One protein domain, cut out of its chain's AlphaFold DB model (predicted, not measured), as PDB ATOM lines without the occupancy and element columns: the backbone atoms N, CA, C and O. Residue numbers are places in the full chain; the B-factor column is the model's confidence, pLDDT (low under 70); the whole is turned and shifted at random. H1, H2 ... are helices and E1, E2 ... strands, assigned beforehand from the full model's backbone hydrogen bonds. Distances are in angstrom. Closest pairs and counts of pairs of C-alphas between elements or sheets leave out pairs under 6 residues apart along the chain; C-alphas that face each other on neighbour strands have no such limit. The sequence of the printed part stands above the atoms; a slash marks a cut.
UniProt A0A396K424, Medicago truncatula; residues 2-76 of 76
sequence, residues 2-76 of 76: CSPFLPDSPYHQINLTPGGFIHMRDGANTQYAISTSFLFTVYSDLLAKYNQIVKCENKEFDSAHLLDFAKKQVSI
ATOM      1  N   CYS A   2      41.170  44.852  -1.330       82.62
ATOM      2  CA  CYS A   2      41.732  45.724  -0.295       82.62
ATOM      3  C   CYS A   2      41.014  47.071  -0.253       82.62
ATOM      4  O   CYS A   2      40.766  47.666  -1.299       82.62
ATOM      5  N   SER A   3      40.648  47.519   0.950       82.19
ATOM      6  CA  SER A   3      39.825  48.712   1.167       82.19
ATOM      7  C   SER A   3      40.643  49.848   1.793       82.19
ATOM      8  O   SER A   3      41.457  49.568   2.680       82.19
ATOM      9  N   PRO A   4      40.407  51.115   1.401       83.62
ATOM     10  CA  PRO A   4      41.095  52.260   1.991       83.62
ATOM     11  C   PRO A   4      40.688  52.553   3.441       83.62
ATOM     12  O   PRO A   4      41.427  53.211   4.171       83.62
ATOM     13  N   PHE A   5      39.543  52.032   3.891       85.06
ATOM     14  CA  PHE A   5      39.018  52.249   5.243       85.06
ATOM     15  C   PHE A   5      39.727  51.421   6.328       85.06
ATOM     16  O   PHE A   5      39.513  51.672   7.508       85.06
ATOM     17  N   LEU A   6      40.572  50.453   5.959       86.75
ATOM     18  CA  LEU A   6      41.263  49.585   6.915       86.75
ATOM     19  C   LEU A   6      42.560  50.247   7.424       86.75
ATOM     20  O   LEU A   6      43.434  50.500   6.598       86.75
ATOM     21  N   PRO A   7      42.724  50.486   8.742       81.56
ATOM     22  CA  PRO A   7      43.858  51.237   9.301       81.56
ATOM     23  C   PRO A   7      45.220  50.549   9.137       81.56
ATOM     24  O   PRO A   7      46.243  51.221   9.075       81.56
ATOM     25  N   ASP A   8      45.238  49.219   9.016       82.94
ATOM     26  CA  ASP A   8      46.466  48.426   8.849       82.94
ATOM     27  C   ASP A   8      46.744  48.026   7.395       82.94
ATOM     28  O   ASP A   8      47.672  47.263   7.125       82.94
ATOM     29  N   SER A   9      45.909  48.470   6.455       84.25
ATOM     30  CA  SER A   9      46.049  48.128   5.041       84.25
ATOM     31  C   SER A   9      47.101  49.023   4.385       84.25
ATOM     32  O   SER A   9      47.103  50.228   4.637       84.25
ATOM     33  N   PRO A  10      47.931  48.501   3.462       82.06
ATOM     34  CA  PRO A  10      48.817  49.339   2.648       82.06
ATOM     35  C   PRO A  10      48.047  50.363   1.794       82.06
ATOM     36  O   PRO A  10      48.619  51.344   1.329       82.06
ATOM     37  N   TYR A  11      46.736  50.166   1.622       83.25
ATOM     38  CA  TYR A  11      45.845  51.079   0.908       83.25
ATOM     39  C   TYR A  11      45.134  52.084   1.823       83.25
ATOM     40  O   TYR A  11      44.208  52.747   1.359       83.25
ATOM     41  N   HIS A  12      45.500  52.189   3.106       85.06
ATOM     42  CA  HIS A  12      44.848  53.108   4.036       85.06
ATOM     43  C   HIS A  12      44.993  54.567   3.583       85.06
ATOM     44  O   HIS A  12      46.101  55.069   3.410       85.06
ATOM     45  N   GLN A  13      43.865  55.250   3.380       84.81
ATOM     46  CA  GLN A  13      43.839  56.621   2.843       84.81
ATOM     47  C   GLN A  13      42.969  57.581   3.657       84.81
ATOM     48  O   GLN A  13      42.851  58.754   3.306       84.81
ATOM     49  N   ILE A  14      42.313  57.093   4.705       86.44
ATOM     50  CA  ILE A  14      41.178  57.779   5.318       86.44
ATOM     51  C   ILE A  14      41.484  58.047   6.772       86.44
ATOM     52  O   ILE A  14      41.847  57.133   7.500       86.44
ATOM     53  N   ASN A  15      41.278  59.279   7.215       85.62
ATOM     54  CA  ASN A  15      41.537  59.616   8.602       85.62
ATOM     55  C   ASN A  15      40.471  58.997   9.510       85.62
ATOM     56  O   ASN A  15      39.265  59.148   9.294       85.62
ATOM     57  N   LEU A  16      40.934  58.307  10.548       87.81
ATOM     58  CA  LEU A  16      40.098  57.883  11.659       87.81
ATOM     59  C   LEU A  16      40.208  58.915  12.783       87.81
ATOM     60  O   LEU A  16      41.263  59.517  12.994       87.81
ATOM     61  N   THR A  17      39.127  59.117  13.529       87.81
ATOM     62  CA  THR A  17      39.189  59.856  14.792       87.81
ATOM     63  C   THR A  17      40.080  59.102  15.787       87.81
ATOM     64  O   THR A  17      40.315  57.902  15.618       87.81
ATOM     65  N   PRO A  18      40.524  59.739  16.887       85.19
ATOM     66  CA  PRO A  18      41.261  59.039  17.942       85.19
ATOM     67  C   PRO A  18      40.521  57.818  18.519       85.19
ATOM     68  O   PRO A  18      41.157  56.898  19.021       85.19
ATOM     69  N   GLY A  19      39.185  57.789  18.421       84.19
ATOM     70  CA  GLY A  19      38.348  56.653  18.819       84.19
ATOM     71  C   GLY A  19      38.212  55.550  17.759       84.19
ATOM     72  O   GLY A  19      37.531  54.559  18.002       84.19
ATOM     73  N   GLY A  20      38.830  55.696  16.584       86.06
ATOM     74  CA  GLY A  20      38.748  54.727  15.485       86.06
ATOM     75  C   GLY A  20      37.513  54.876  14.588       86.06
ATOM     76  O   GLY A  20      37.250  53.994  13.770       86.06
ATOM     77  N   PHE A  21      36.764  55.973  14.715       89.19
ATOM     78  CA  PHE A  21      35.604  56.262  13.869       89.19
ATOM     79  C   PHE A  21      36.039  56.873  12.536       89.19
ATOM     80  O   PHE A  21      36.931  57.719  12.502       89.19
ATOM     81  N   ILE A  22      35.403  56.484  11.434       89.62
ATOM     82  CA  ILE A  22      35.699  57.016  10.100       89.62
ATOM     83  C   ILE A  22      35.389  58.511  10.058       89.62
ATOM     84  O   ILE A  22      34.271  58.929  10.358       89.62
ATOM     85  N   HIS A  23      36.360  59.318   9.628       87.81
ATOM     86  CA  HIS A  23      36.187  60.748   9.412       87.81
ATOM     87  C   HIS A  23      36.564  61.159   7.988       87.81
ATOM     88  O   HIS A  23      37.721  61.408   7.660       87.81
ATOM     89  N   MET A  24      35.545  61.211   7.131       83.69
ATOM     90  CA  MET A  24      35.661  61.572   5.718       83.69
ATOM     91  C   MET A  24      35.439  63.068   5.481       83.69
ATOM     92  O   MET A  24      36.100  63.656   4.627       83.69
ATOM     93  N   ARG A  25      34.460  63.668   6.170       82.06
ATOM     94  CA  ARG A  25      34.043  65.073   6.016       82.06
ATOM     95  C   ARG A  25      33.446  65.598   7.319       82.06
ATOM     96  O   ARG A  25      32.937  64.819   8.120       82.06
ATOM     97  N   ASP A  26      33.405  66.918   7.469       79.00
ATOM     98  CA  ASP A  26      32.805  67.580   8.638       79.00
ATOM     99  C   ASP A  26      31.270  67.446   8.697       79.00
ATOM    100  O   ASP A  26      30.670  67.549   9.763       79.00
ATOM    101  N   GLY A  27      30.620  67.174   7.559       77.25
ATOM    102  CA  GLY A  27      29.172  66.982   7.448       77.25
ATOM    103  C   GLY A  27      28.792  65.580   6.970       77.25
ATOM    104  O   GLY A  27      29.502  64.978   6.165       77.25
ATOM    105  N   ALA A  28      27.653  65.066   7.455       80.31
ATOM    106  CA  ALA A  28      27.094  63.750   7.103       80.31
ATOM    107  C   ALA A  28      28.071  62.565   7.262       80.31
ATOM    108  O   ALA A  28      27.903  61.513   6.650       80.31
ATOM    109  N   ASN A  29      29.085  62.709   8.116       84.19
ATOM    110  CA  ASN A  29      30.152  61.727   8.285       84.19
ATOM    111  C   ASN A  29      29.635  60.343   8.717       84.19
ATOM    112  O   ASN A  29      30.104  59.307   8.247       84.19
ATOM    113  N   THR A  30      28.590  60.328   9.547       88.12
ATOM    114  CA  THR A  30      27.918  59.107  10.003       88.12
ATOM    115  C   THR A  30      27.300  58.317   8.854       88.12
ATOM    116  O   THR A  30      27.283  57.092   8.908       88.12
ATOM    117  N   GLN A  31      26.857  58.973   7.776       90.06
ATOM    118  CA  GLN A  31      26.355  58.268   6.596       90.06
ATOM    119  C   GLN A  31      27.454  57.389   5.984       90.06
ATOM    120  O   GLN A  31      27.216  56.219   5.695       90.06
ATOM    121  N   TYR A  32      28.674  57.921   5.861       88.88
ATOM    122  CA  TYR A  32      29.822  57.169   5.352       88.88
ATOM    123  C   TYR A  32      30.233  56.040   6.297       88.88
ATOM    124  O   TYR A  32      30.458  54.919   5.837       88.88
ATOM    125  N   ALA A  33      30.298  56.311   7.601       90.62
ATOM    126  CA  ALA A  33      30.664  55.308   8.598       90.62
ATOM    127  C   ALA A  33      29.670  54.134   8.629       90.62
ATOM    128  O   ALA A  33      30.085  52.978   8.562       90.62
ATOM    129  N   ILE A  34      28.362  54.413   8.625       91.81
ATOM    130  CA  ILE A  34      27.314  53.383   8.661       91.81
ATOM    131  C   ILE A  34      27.263  52.582   7.357       91.81
ATOM    132  O   ILE A  34      27.206  51.353   7.403       91.81
ATOM    133  N   SER A  35      27.341  53.231   6.188       91.94
ATOM    134  CA  SER A  35      27.400  52.506   4.909       91.94
ATOM    135  C   SER A  35      28.634  51.606   4.820       91.94
ATOM    136  O   SER A  35      28.539  50.469   4.357       91.94
ATOM    137  N   THR A  36      29.776  52.087   5.312       91.75
ATOM    138  CA  THR A  36      31.022  51.314   5.362       91.75
ATOM    139  C   THR A  36      30.905  50.138   6.327       91.75
ATOM    140  O   THR A  36      31.271  49.019   5.969       91.75
ATOM    141  N   SER A  37      30.328  50.352   7.514       93.44
ATOM    142  CA  SER A  37      30.041  49.283   8.472       93.44
ATOM    143  C   SER A  37      29.183  48.192   7.853       93.44
ATOM    144  O   SER A  37      29.519  47.021   7.977       93.44
ATOM    145  N   PHE A  38      28.085  48.563   7.193       94.50
ATOM    146  CA  PHE A  38      27.175  47.596   6.592       94.50
ATOM    147  C   PHE A  38      27.892  46.737   5.546       94.50
ATOM    148  O   PHE A  38      27.788  45.511   5.572       94.50
ATOM    149  N   LEU A  39      28.675  47.371   4.667       94.06
ATOM    150  CA  LEU A  39      29.426  46.660   3.638       94.06
ATOM    151  C   LEU A  39      30.453  45.695   4.243       94.06
ATOM    152  O   LEU A  39      30.566  44.561   3.779       94.06
ATOM    153  N   PHE A  40      31.173  46.116   5.286       94.00
ATOM    154  CA  PHE A  40      32.147  45.260   5.959       94.00
ATOM    155  C   PHE A  40      31.505  44.096   6.707       94.00
ATOM    156  O   PHE A  40      32.055  43.002   6.640       94.00
ATOM    157  N   THR A  41      30.337  44.283   7.326       95.50
ATOM    158  CA  THR A  41      29.578  43.190   7.955       95.50
ATOM    159  C   THR A  41      29.134  42.149   6.923       95.50
ATOM    160  O   THR A  41      29.349  40.954   7.100       95.50
ATOM    161  N   VAL A  42      28.559  42.583   5.796       95.69
ATOM    162  CA  VAL A  42      28.155  41.647   4.732       95.69
ATOM    163  C   VAL A  42      29.376  40.921   4.162       95.69
ATOM    164  O   VAL A  42      29.332  39.721   3.893       95.69
ATOM    165  N   TYR A  43      30.492  41.631   3.990       94.31
ATOM    166  CA  TYR A  43      31.709  41.034   3.458       94.31
ATOM    167  C   TYR A  43      32.383  40.075   4.445       94.31
ATOM    168  O   TYR A  43      32.856  39.020   4.021       94.31
ATOM    169  N   SER A  44      32.382  40.374   5.749       94.44
ATOM    170  CA  SER A  44      32.882  39.455   6.775       94.44
ATOM    171  C   SER A  44      32.088  38.154   6.783       94.44
ATOM    172  O   SER A  44      32.695  37.084   6.841       94.44
ATOM    173  N   ASP A  45      30.763  38.218   6.644       95.75
ATOM    174  CA  ASP A  45      29.912  37.026   6.592       95.75
ATOM    175  C   ASP A  45      30.222  36.163   5.365       95.75
ATOM    176  O   ASP A  45      30.305  34.936   5.461       95.75
ATOM    177  N   LEU A  46      30.460  36.791   4.209       95.06
ATOM    178  CA  LEU A  46      30.884  36.077   3.004       95.06
ATOM    179  C   LEU A  46      32.240  35.392   3.205       95.06
ATOM    180  O   LEU A  46      32.383  34.213   2.884       95.06
ATOM    181  N   LEU A  47      33.224  36.091   3.767       94.31
ATOM    182  CA  LEU A  47      34.545  35.514   4.024       94.31
ATOM    183  C   LEU A  47      34.480  34.343   5.007       94.31
ATOM    184  O   LEU A  47      35.107  33.317   4.756       94.31
ATOM    185  N   ALA A  48      33.678  34.455   6.071       95.00
ATOM    186  CA  ALA A  48      33.447  33.360   7.011       95.00
ATOM    187  C   ALA A  48      32.782  32.161   6.323       95.00
ATOM    188  O   ALA A  48      33.227  31.027   6.486       95.00
ATOM    189  N   LYS A  49      31.756  32.404   5.497       96.31
ATOM    190  CA  LYS A  49      31.024  31.352   4.779       96.31
ATOM    191  C   LYS A  49      31.910  30.556   3.820       96.31
ATOM    192  O   LYS A  49      31.727  29.349   3.688       96.31
ATOM    193  N   TYR A  50      32.840  31.221   3.137       94.94
ATOM    194  CA  TYR A  50      33.742  30.586   2.168       94.94
ATOM    195  C   TYR A  50      35.132  30.266   2.741       94.94
ATOM    196  O   TYR A  50      35.996  29.814   1.991       94.94
ATOM    197  N   ASN A  51      35.349  30.485   4.043       92.62
ATOM    198  CA  ASN A  51      36.638  30.337   4.725       92.62
ATOM    199  C   ASN A  51      37.793  31.044   3.987       92.62
ATOM    200  O   ASN A  51      38.878  30.491   3.793       92.62
ATOM    201  N   GLN A  52      37.520  32.257   3.505       93.00
ATOM    202  CA  GLN A  52      38.464  33.075   2.751       93.00
ATOM    203  C   GLN A  52      39.081  34.162   3.629       93.00
ATOM    204  O   GLN A  52      38.467  34.662   4.569       93.00
ATOM    205  N   ILE A  53      40.294  34.566   3.258       92.44
ATOM    206  CA  ILE A  53      41.031  35.673   3.867       92.44
ATOM    207  C   ILE A  53      41.386  36.699   2.798       92.44
ATOM    208  O   ILE A  53      41.643  36.360   1.640       92.44
ATOM    209  N   VAL A  54      41.407  37.970   3.180       90.56
ATOM    210  CA  VAL A  54      41.783  39.065   2.287       90.56
ATOM    211  C   VAL A  54      43.259  39.358   2.490       90.56
ATOM    212  O   VAL A  54      43.655  39.817   3.555       90.56
ATOM    213  N   LYS A  55      44.072  39.124   1.459       90.50
ATOM    214  CA  LYS A  55      45.497  39.474   1.471       90.50
ATOM    215  C   LYS A  55      45.720  40.797   0.747       90.50
ATOM    216  O   LYS A  55      45.352  40.934  -0.419       90.50
ATOM    217  N   CYS A  56      46.314  41.750   1.451       88.56
ATOM    218  CA  CYS A  56      46.699  43.067   0.965       88.56
ATOM    219  C   CYS A  56      48.205  43.209   1.110       88.56
ATOM    220  O   CYS A  56      48.689  43.603   2.169       88.56
ATOM    221  N   GLU A  57      48.926  42.841   0.052       86.69
ATOM    222  CA  GLU A  57      50.389  42.748   0.036       86.69
ATOM    223  C   GLU A  57      50.920  41.945   1.238       86.69
ATOM    224  O   GLU A  57      50.843  40.719   1.243       86.69
ATOM    225  N   ASN A  58      51.401  42.639   2.272       85.00
ATOM    226  CA  ASN A  58      52.075  42.074   3.441       85.00
ATOM    227  C   ASN A  58      51.125  41.860   4.634       85.00
ATOM    228  O   ASN A  58      51.571  41.510   5.728       85.00
ATOM    229  N   LYS A  59      49.833  42.155   4.466       88.88
ATOM    230  CA  LYS A  59      48.823  42.151   5.528       88.88
ATOM    231  C   LYS A  59      47.668  41.236   5.162       88.88
ATOM    232  O   LYS A  59      47.212  41.221   4.022       88.88
ATOM    233  N   GLU A  60      47.175  40.498   6.145       91.44
ATOM    234  CA  GLU A  60      46.030  39.608   5.990       91.44
ATOM    235  C   GLU A  60      44.900  40.069   6.909       91.44
ATOM    236  O   GLU A  60      45.134  40.419   8.064       91.44
ATOM    237  N   PHE A  61      43.681  40.078   6.380       91.44
ATOM    238  CA  PHE A  61      42.465  40.426   7.101       91.44
ATOM    239  C   PHE A  61      41.492  39.260   6.999       91.44
ATOM    240  O   PHE A  61      41.092  38.861   5.898       91.44
ATOM    241  N   ASP A  62      41.123  38.705   8.144       92.88
ATOM    242  CA  ASP A  62      40.098  37.675   8.233       92.88
ATOM    243  C   ASP A  62      38.706  38.293   8.447       92.88
ATOM    244  O   ASP A  62      38.529  39.510   8.578       92.88
ATOM    245  N   SER A  63      37.694  37.427   8.461       94.25
ATOM    246  CA  SER A  63      36.311  37.823   8.722       94.25
ATOM    247  C   SER A  63      36.154  38.560  10.062       94.25
ATOM    248  O   SER A  63      35.452  39.571  10.124       94.25
ATOM    249  N   ALA A  64      36.847  38.113  11.115       94.25
ATOM    250  CA  ALA A  64      36.745  38.703  12.446       94.25
ATOM    251  C   ALA A  64      37.289  40.139  12.485       94.25
ATOM    252  O   ALA A  64      36.622  41.025  13.014       94.25
ATOM    253  N   HIS A  65      38.432  40.401  11.848       92.81
ATOM    254  CA  HIS A  65      39.013  41.741  11.744       92.81
ATOM    255  C   HIS A  65      38.069  42.721  11.037       92.81
ATOM    256  O   HIS A  65      37.903  43.860  11.479       92.81
ATOM    257  N   LEU A  66      37.436  42.285   9.943       92.94
ATOM    258  CA  LEU A  66      36.488  43.111   9.187       92.94
ATOM    259  C   LEU A  66      35.224  43.401  10.006       92.94
ATOM    260  O   LEU A  66      34.750  44.538  10.022       92.94
ATOM    261  N   LEU A  67      34.716  42.400  10.727       94.00
ATOM    262  CA  LEU A  67      33.543  42.545  11.584       94.00
ATOM    263  C   LEU A  67      33.817  43.452  12.793       94.00
ATOM    264  O   LEU A  67      32.975  44.278  13.147       94.00
ATOM    265  N   ASP A  68      34.985  43.337  13.419       93.19
ATOM    266  CA  ASP A  68      35.366  44.186  14.551       93.19
ATOM    267  C   ASP A  68      35.567  45.639  14.124       93.19
ATOM    268  O   ASP A  68      35.147  46.558  14.833       93.19
ATOM    269  N   PHE A  69      36.140  45.868  12.940       91.81
ATOM    270  CA  PHE A  69      36.191  47.205  12.360       91.81
ATOM    271  C   PHE A  69      34.785  47.762  12.104       91.81
ATOM    272  O   PHE A  69      34.515  48.903  12.474       91.81
ATOM    273  N   ALA A  70      33.879  46.961  11.530       93.00
ATOM    274  CA  ALA A  70      32.495  47.364  11.286       93.00
ATOM    275  C   ALA A  70      31.772  47.756  12.585       93.00
ATOM    276  O   ALA A  70      31.185  48.833  12.664       93.00
ATOM    277  N   LYS A  71      31.883  46.943  13.643       92.00
ATOM    278  CA  LYS A  71      31.269  47.226  14.953       92.00
ATOM    279  C   LYS A  71      31.716  48.567  15.537       92.00
ATOM    280  O   LYS A  71      30.874  49.316  16.027       92.00
ATOM    281  N   LYS A  72      33.003  48.911  15.419       90.62
ATOM    282  CA  LYS A  72      33.540  50.207  15.881       90.62
ATOM    283  C   LYS A  72      32.909  51.420  15.190       90.62
ATOM    284  O   LYS A  72      32.961  52.510  15.737       90.62
ATOM    285  N   GLN A  73      32.319  51.253  14.005       90.06
ATOM    286  CA  GLN A  73      31.645  52.344  13.293       90.06
ATOM    287  C   GLN A  73      30.178  52.535  13.716       90.06
ATOM    288  O   GLN A  73      29.576  53.547  13.364       90.06
ATOM    289  N   VAL A  74      29.596  51.574  14.444       86.25
ATOM    290  CA  VAL A  74      28.190  51.595  14.900       86.25
ATOM    291  C   VAL A  74      28.094  51.864  16.399       86.25
ATOM    292  O   VAL A  74      27.161  52.528  16.844       86.25
ATOM    293  N   SER A  75      29.040  51.342  17.180       68.31
ATOM    294  CA  SER A  75      29.140  51.599  18.614       68.31
ATOM    295  C   SER A  75      29.708  52.999  18.845       68.31
ATOM    296  O   SER A  75      30.914  53.204  18.727       68.31
ATOM    297  N   ILE A  76      28.805  53.946  19.107       50.97
ATOM    298  CA  ILE A  76      29.095  55.332  19.504       50.97
ATOM    299  C   ILE A  76      29.643  55.352  20.933       50.97
ATOM    300  O   ILE A  76      29.066  54.626  21.776       50.97
TER     301      ILE A  76
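What this domain is: This is residues 2 to 76 of the 76 residues of a protein of Medicago truncatula (UniProt A0A396K424). Two helices, long H1 and shorter H2, lie side by side and run opposite ways, and at one end of the pair a small hairpin of E1 and E2 rises away from them, making an L. The long unnamed stretch of residues 2 to 28 winds through the space inside this L, on the same side of the helices as the hairpin. The printed part has 75 residues, with two named helices and two named strands in the order H1, E1, E2, H2; the two-strand sheet is antiparallel and the class is mostly helix. The whole is compact, with a radius of gyration of the C-alphas of 12.2 A, yet elongated, spanning 37 by 23 by 16 A.

Where its parts are: Residues 2 to 28 hold no named element; C-alpha 2 is at (41.732, 45.724, -0.295). H1, residues 29 to 50, begins with C-alpha 29 at (30.152, 61.727, 8.285) and is 31.9 A long. E1 is residues 54 to 56, 6.5 A long, and E2 is residues 59 to 61, 6.8 A long. H2, residues 63 to 74, is 17.1 A long and ends with C-alpha 74 at (28.190, 51.595, 14.900).

How they stand to each other: H1 and H2 touch, closest at the C-alphas of Ser 37 and Ala 70, 4.2 A apart. They run opposite ways at a shallow tilt of 21 degrees. E1 and E2 form an antiparallel hairpin, with 157 degrees between their directions. N 56 and O 59 are 2.8 A apart, and N 61 and O 54 are 2.8 A apart, both within hydrogen-bond range. H1 and E2 are apart, as are E1 and H2. Every O i to N i+4 pair is within hydrogen-bond range in H1, and 6 of 8 are in H2.

The domain as a whole: The C-alphas farthest apart are those of Asp 26 and Asn 51, at 37.6 A. The printed part has no cut, and the links H1 to E1, E1 to E2 and E2 to H2 are tight. The mean pLDDT of the printed part is 88.4; residues 75 to 76, at the chain's end, are under 70.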